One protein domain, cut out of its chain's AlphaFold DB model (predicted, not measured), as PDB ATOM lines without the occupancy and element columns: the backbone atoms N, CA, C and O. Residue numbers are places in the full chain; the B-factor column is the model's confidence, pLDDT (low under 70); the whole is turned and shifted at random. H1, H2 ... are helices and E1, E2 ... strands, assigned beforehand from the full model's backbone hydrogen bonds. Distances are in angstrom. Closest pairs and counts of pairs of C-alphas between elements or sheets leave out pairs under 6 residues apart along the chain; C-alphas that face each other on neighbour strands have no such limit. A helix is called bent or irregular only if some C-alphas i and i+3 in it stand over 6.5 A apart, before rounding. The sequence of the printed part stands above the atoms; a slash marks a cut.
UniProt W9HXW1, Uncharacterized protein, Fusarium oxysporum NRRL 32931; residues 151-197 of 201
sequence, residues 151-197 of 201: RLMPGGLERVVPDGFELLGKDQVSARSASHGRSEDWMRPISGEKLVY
ATOM      1  N   ARG A 151     -20.933  36.850 -30.809       95.00
ATOM      2  CA  ARG A 151     -22.183  37.448 -30.350       95.00
ATOM      3  C   ARG A 151     -23.285  37.021 -31.304       95.00
ATOM      4  O   ARG A 151     -23.311  37.460 -32.456       95.00
ATOM      5  N   LEU A 152     -24.174  36.160 -30.821       95.75
ATOM      6  CA  LEU A 152     -25.382  35.819 -31.556       95.75
ATOM      7  C   LEU A 152     -26.336  37.015 -31.486       95.75
ATOM      8  O   LEU A 152     -26.752  37.420 -30.402       95.75
ATOM      9  N   MET A 153     -26.608  37.609 -32.639       96.25
ATOM     10  CA  MET A 153     -27.506  38.745 -32.792       96.25
ATOM     11  C   MET A 153     -28.952  38.247 -32.930       96.25
ATOM     12  O   MET A 153     -29.160  37.165 -33.483       96.25
ATOM     13  N   PRO A 154     -29.952  38.998 -32.433       95.31
ATOM     14  CA  PRO A 154     -31.351  38.634 -32.622       95.31
ATOM     15  C   PRO A 154     -31.771  38.768 -34.092       95.31
ATOM     16  O   PRO A 154     -31.275  39.638 -34.809       95.31
ATOM     17  N   GLY A 155     -32.727  37.932 -34.504       94.38
ATOM     18  CA  GLY A 155     -33.233  37.865 -35.878       94.38
ATOM     19  C   GLY A 155     -32.281  37.167 -36.852       94.38
ATOM     20  O   GLY A 155     -31.301  36.527 -36.456       94.38
ATOM     21  N   GLY A 156     -32.598  37.288 -38.136       94.81
ATOM     22  CA  GLY A 156     -31.834  36.741 -39.244       94.81
ATOM     23  C   GLY A 156     -31.134  37.812 -40.074       94.81
ATOM     24  O   GLY A 156     -30.681  38.848 -39.576       94.81
ATOM     25  N   LEU A 157     -31.003  37.553 -41.375       95.31
ATOM     26  CA  LEU A 157     -30.299  38.447 -42.298       95.31
ATOM     27  C   LEU A 157     -30.920  39.850 -42.376       95.31
ATOM     28  O   LEU A 157     -30.207  40.819 -42.634       95.31
ATOM     29  N   GLU A 158     -32.217  39.981 -42.101       95.50
ATOM     30  CA  GLU A 158     -32.939  41.252 -42.053       95.50
ATOM     31  C   GLU A 158     -32.407  42.206 -40.977       95.50
ATOM     32  O   GLU A 158     -32.604  43.420 -41.068       95.50
ATOM     33  N   ARG A 159     -31.691  41.681 -39.973       96.06
ATOM     34  CA  ARG A 159     -31.089  42.473 -38.896       96.06
ATOM     35  C   ARG A 159     -29.635  42.870 -39.148       96.06
ATOM     36  O   ARG A 159     -29.119  43.747 -38.454       96.06
ATOM     37  N   VAL A 160     -28.986  42.336 -40.188       94.69
ATOM     38  CA  VAL A 160     -27.576  42.638 -40.509       94.69
ATOM     39  C   VAL A 160     -27.345  44.134 -40.714       94.69
ATOM     40  O   VAL A 160     -26.383  44.681 -40.180       94.69
ATOM     41  N   VAL A 161     -28.223  44.803 -41.462       93.44
ATOM     42  CA  VAL A 161     -28.109  46.247 -41.708       93.44
ATOM     43  C   VAL A 161     -28.498  47.068 -40.469       93.44
ATOM     44  O   VAL A 161     -27.645  47.813 -39.989       93.44
ATOM     45  N   PRO A 162     -29.721  46.955 -39.910       93.31
ATOM     46  CA  PRO A 162     -30.156  47.839 -38.824       93.31
ATOM     47  C   PRO A 162     -29.437  47.615 -37.484       93.31
ATOM     48  O   PRO A 162     -29.440  48.521 -36.652       93.31
ATOM     49  N   ASP A 163     -28.829  46.444 -37.252       93.62
ATOM     50  CA  ASP A 163     -28.052  46.172 -36.033       93.62
ATOM     51  C   ASP A 163     -26.553  46.041 -36.325       93.62
ATOM     52  O   ASP A 163     -25.725  46.719 -35.718       93.62
ATOM     53  N   GLY A 164     -26.176  45.178 -37.270       92.44
ATOM     54  CA  GLY A 164     -24.773  44.849 -37.531       92.44
ATOM     55  C   GLY A 164     -23.974  46.014 -38.108       92.44
ATOM     56  O   GLY A 164     -22.898  46.333 -37.600       92.44
ATOM     57  N   PHE A 165     -24.486  46.660 -39.155       91.62
ATOM     58  CA  PHE A 165     -23.810  47.810 -39.763       91.62
ATOM     59  C   PHE A 165     -23.866  49.041 -38.861       91.62
ATOM     60  O   PHE A 165     -22.894  49.792 -38.824       91.62
ATOM     61  N   GLU A 166     -24.934  49.204 -38.079       90.50
ATOM     62  CA  GLU A 166     -25.033  50.261 -37.068       90.50
ATOM     63  C   GLU A 166     -23.920  50.133 -36.010       90.50
ATOM     64  O   GLU A 166     -23.216  51.099 -35.719       90.50
ATOM     65  N   LEU A 167     -23.683  48.917 -35.500       89.94
ATOM     66  CA  LEU A 167     -22.599  48.628 -34.552       89.94
ATOM     67  C   LEU A 167     -21.197  48.795 -35.149       89.94
ATOM     68  O   LEU A 167     -20.267  49.235 -34.466       89.94
ATOM     69  N   LEU A 168     -21.014  48.383 -36.406       88.25
ATOM     70  CA  LEU A 168     -19.741  48.551 -37.105       88.25
ATOM     71  C   LEU A 168     -19.474  50.018 -37.433       88.25
ATOM     72  O   LEU A 168     -18.314  50.422 -37.441       88.25
ATOM     73  N   GLY A 169     -20.523  50.805 -37.663       84.69
ATOM     74  CA  GLY A 169     -20.451  52.214 -38.000       84.69
ATOM     75  C   GLY A 169     -19.752  52.493 -39.334       84.69
ATOM     76  O   GLY A 169     -19.010  51.682 -39.893       84.69
ATOM     77  N   LYS A 170     -19.969  53.704 -39.845       78.00
ATOM     78  CA  LYS A 170     -19.245  54.248 -41.008       78.00
ATOM     79  C   LYS A 170     -17.982  55.022 -40.620       78.00
ATOM     80  O   LYS A 170     -17.159  55.336 -41.478       78.00
ATOM     81  N   ASP A 171     -17.851  55.342 -39.337       79.62
ATOM     82  CA  ASP A 171     -16.796  56.194 -38.809       79.62
ATOM     83  C   ASP A 171     -15.571  55.389 -38.350       79.62
ATOM     84  O   ASP A 171     -15.543  54.151 -38.346       79.62
ATOM     85  N   GLN A 172     -14.533  56.130 -37.964       81.62
ATOM     86  CA  GLN A 172     -13.328  55.607 -37.326       81.62
ATOM     87  C   GLN A 172     -13.674  54.695 -36.142       81.62
ATOM     88  O   GLN A 172     -14.637  54.948 -35.417       81.62
ATOM     89  N   VAL A 173     -12.876  53.649 -35.913       82.06
ATOM     90  CA  VAL A 173     -13.068  52.704 -34.796       82.06
ATOM     91  C   VAL A 173     -13.157  53.450 -33.466       82.06
ATOM     92  O   VAL A 173     -14.000  53.132 -32.626       82.06
ATOM     93  N   SER A 174     -12.340  54.491 -33.314       73.56
ATOM     94  CA  SER A 174     -12.335  55.384 -32.152       73.56
ATOM     95  C   SER A 174     -13.651  56.153 -31.928       73.56
ATOM     96  O   SER A 174     -13.947  56.517 -30.790       73.56
ATOM     97  N   ALA A 175     -14.468  56.355 -32.966       76.06
ATOM     98  CA  ALA A 175     -15.716  57.119 -32.923       76.06
ATOM     99  C   ALA A 175     -16.989  56.253 -32.807       76.06
ATOM    100  O   ALA A 175     -18.047  56.767 -32.448       76.06
ATOM    101  N   ARG A 176     -16.904  54.933 -33.043       77.25
ATOM    102  CA  ARG A 176     -18.072  54.020 -33.114       77.25
ATOM    103  C   ARG A 176     -18.937  53.981 -31.857       77.25
ATOM    104  O   ARG A 176     -20.144  53.812 -31.931       77.25
ATOM    105  N   SER A 177     -18.331  54.124 -30.679       62.72
ATOM    106  CA  SER A 177     -19.072  54.014 -29.410       62.72
ATOM    107  C   SER A 177     -20.016  55.190 -29.119       62.72
ATOM    108  O   SER A 177     -20.803  55.102 -28.183       62.72
ATOM    109  N   ALA A 178     -19.952  56.272 -29.901       59.31
ATOM    110  CA  ALA A 178     -20.762  57.470 -29.691       59.31
ATOM    111  C   ALA A 178     -22.022  57.546 -30.580       59.31
ATOM    112  O   ALA A 178     -22.814  58.464 -30.397       59.31
ATOM    113  N   SER A 179     -22.206  56.645 -31.557       57.53
ATOM    114  CA  SER A 179     -22.986  56.995 -32.754       57.53
ATOM    115  C   SER A 179     -24.443  56.531 -32.811       57.53
ATOM    116  O   SER A 179     -25.213  57.196 -33.494       57.53
ATOM    117  N   HIS A 180     -24.856  55.456 -32.125       72.44
ATOM    118  CA  HIS A 180     -26.194  54.884 -32.383       72.44
ATOM    119  C   HIS A 180     -27.264  55.198 -31.326       72.44
ATOM    120  O   HIS A 180     -28.452  55.087 -31.610       72.44
ATOM    121  N   GLY A 181     -26.887  55.587 -30.100       75.50
ATOM    122  CA  GLY A 181     -27.844  55.984 -29.050       75.50
ATOM    123  C   GLY A 181     -28.811  54.883 -28.583       75.50
ATOM    124  O   GLY A 181     -29.785  55.181 -27.896       75.50
ATOM    125  N   ARG A 182     -28.554  53.622 -28.947       87.19
ATOM    126  CA  ARG A 182     -29.396  52.474 -28.578       87.19
ATOM    127  C   ARG A 182     -28.829  51.739 -27.363       87.19
ATOM    128  O   ARG A 182     -27.615  51.711 -27.176       87.19
ATOM    129  N   SER A 183     -29.707  51.178 -26.537       88.25
ATOM    130  CA  SER A 183     -29.373  50.655 -25.206       88.25
ATOM    131  C   SER A 183     -29.595  49.151 -25.042       88.25
ATOM    132  O   SER A 183     -29.385  48.635 -23.947       88.25
ATOM    133  N   GLU A 184     -30.019  48.441 -26.087       93.38
ATOM    134  CA  GLU A 184     -30.226  46.997 -26.016       93.38
ATOM    135  C   GLU A 184     -28.893  46.257 -25.823       93.38
ATOM    136  O   GLU A 184     -27.862  46.643 -26.379       93.38
ATOM    137  N   ASP A 185     -28.907  45.148 -25.081       91.12
ATOM    138  CA  ASP A 185     -27.682  44.427 -24.703       91.12
ATOM    139  C   ASP A 185     -26.855  43.959 -25.911       91.12
ATOM    140  O   ASP A 185     -25.621  44.020 -25.898       91.12
ATOM    141  N   TRP A 186     -27.515  43.516 -26.988       92.19
ATOM    142  CA  TRP A 186     -26.844  43.098 -28.224       92.19
ATOM    143  C   TRP A 186     -26.260  44.276 -29.014       92.19
ATOM    144  O   TRP A 186     -25.377  44.056 -29.845       92.19
ATOM    145  N   MET A 187     -26.686  45.506 -28.709       92.56
ATOM    146  CA  MET A 187     -26.206  46.759 -29.294       92.56
ATOM    147  C   MET A 187     -25.052  47.394 -28.501       92.56
ATOM    148  O   MET A 187     -24.601  48.483 -28.836       92.56
ATOM    149  N   ARG A 188     -24.495  46.725 -27.483       90.81
ATOM    150  CA  ARG A 188     -23.263  47.205 -26.829       90.81
ATOM    151  C   ARG A 188     -22.069  47.235 -27.805       90.81
ATOM    152  O   ARG A 188     -22.018  46.412 -28.726       90.81
ATOM    153  N   PRO A 189     -21.029  48.061 -27.574       88.50
ATOM    154  CA  PRO A 189     -19.832  48.078 -28.416       88.50
ATOM    155  C   PRO A 189     -19.212  46.688 -28.625       88.50
ATOM    156  O   PRO A 189     -19.197  45.846 -27.721       88.50
ATOM    157  N   ILE A 190     -18.702  46.441 -29.831       88.44
ATOM    158  CA  ILE A 190     -18.039  45.181 -30.190       88.44
ATOM    159  C   ILE A 190     -16.636  45.158 -29.575       88.44
ATOM    160  O   ILE A 190     -15.866  46.103 -29.745       88.44
ATOM    161  N   SER A 191     -16.286  44.068 -28.889       85.69
ATOM    162  CA  SER A 191     -14.962  43.890 -28.281       85.69
ATOM    163  C   SER A 191     -14.408  42.504 -28.598       85.69
ATOM    164  O   SER A 191     -14.557  41.577 -27.809       85.69
ATOM    165  N   GLY A 192     -13.781  42.366 -29.770       84.12
ATOM    166  CA  GLY A 192     -13.177  41.104 -30.222       84.12
ATOM    167  C   GLY A 192     -14.184  40.031 -30.646       84.12
ATOM    168  O   GLY A 192     -13.786  38.905 -30.921       84.12
ATOM    169  N   GLU A 193     -15.472  40.368 -30.713       91.88
ATOM    170  CA  GLU A 193     -16.545  39.442 -31.069       91.88
ATOM    171  C   GLU A 193     -16.845  39.470 -32.573       91.88
ATOM    172  O   GLU A 193     -16.799  40.523 -33.212       91.88
ATOM    173  N   LYS A 194     -17.236  38.322 -33.130       94.25
ATOM    174  CA  LYS A 194     -17.908  38.239 -34.429       94.25
ATOM    175  C   LYS A 194     -19.419  38.337 -34.220       94.25
ATOM    176  O   LYS A 194     -19.978  37.566 -33.442       94.25
ATOM    177  N   LEU A 195     -20.076  39.249 -34.938       95.19
ATOM    178  CA  LEU A 195     -21.538  39.305 -34.995       95.19
ATOM    179  C   LEU A 195     -22.044  38.187 -35.910       95.19
ATOM    180  O   LEU A 195     -21.599  38.079 -37.055       95.19
ATOM    181  N   VAL A 196     -22.941  37.347 -35.403       95.88
ATOM    182  CA  VAL A 196     -23.504  36.210 -36.140       95.88
ATOM    183  C   VAL A 196     -25.020  36.288 -36.087       95.88
ATOM    184  O   VAL A 196     -25.581  36.518 -35.023       95.88
ATOM    185  N   TYR A 197     -25.660  36.074 -37.233       95.69
ATOM    186  CA  TYR A 197     -27.110  35.979 -37.373       95.69
ATOM    187  C   TYR A 197     -27.453  34.548 -37.761       95.69
ATOM    188  O   TYR A 197     -26.749  33.945 -38.578       95.69
TER     189      TYR A 197
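This is residues 151 to 197 of the 201 residues of an uncharacterized protein of Fusarium oxysporum NRRL 32931 (UniProt W9HXW1). One helix, H1, runs along one side of the domain, and the short helix H2 sits crosswise near its last residues. From H2 a long loop, residues 179 to 193, folds back to E1, which lies side by side with the first printed residues, 151 to 152, as a short parallel pairing. The printed part has 47 residues with two named helices and one named strand, in the order H1, H2, E1; under half of the residues are in these elements, which are mostly helix. The whole is compact, with a radius of gyration of the C-alphas of 10.1 A and spans of 27 by 19 by 18 A.

H1, residues 157 to 168, and H2, residues 173 to 178, are close but not clearly touching; their closest C-alphas, those of Leu 168 and Arg 176, are 7.0 A apart. Their lines, both rough ones, stand about perpendicular, at 75 degrees. The closest C-alphas of H1 and E1, residues 194 to 196, are those of Gly 164 and Leu 195, 6.9 A apart. H2 and E1 are apart. E1 pairs with no named strand, but its residues 195 to 196 pair with residues 151 to 152, parallel. In H1, 5 of 8 O i to N i+4 pairs are within hydrogen-bond range; in H2, 0 of 2 are, beside 2 of 3 O i to N i+3 pairs.

H1 begins at C-alpha 157, (-30.299, 38.447, -42.298), and is 15.5 A long; it is only just irregular, with C-alphas 158 and 161 7.0 A apart. H2 is 10.4 A long and irregular, with C-alphas 174 and 177 7.4 A apart. E1 ends at C-alpha 196, (-23.504, 36.210, -36.140).

The two C-alphas farthest apart, those of Gly 156 and Ser 174, are 27.9 A apart. The printed part has no cut. The link from H1 to H2 is tight, and that from H2 to E1 is long, with 15 residues. The mean pLDDT of the printed part is 87.3, and residues 177 to 179 are under 70.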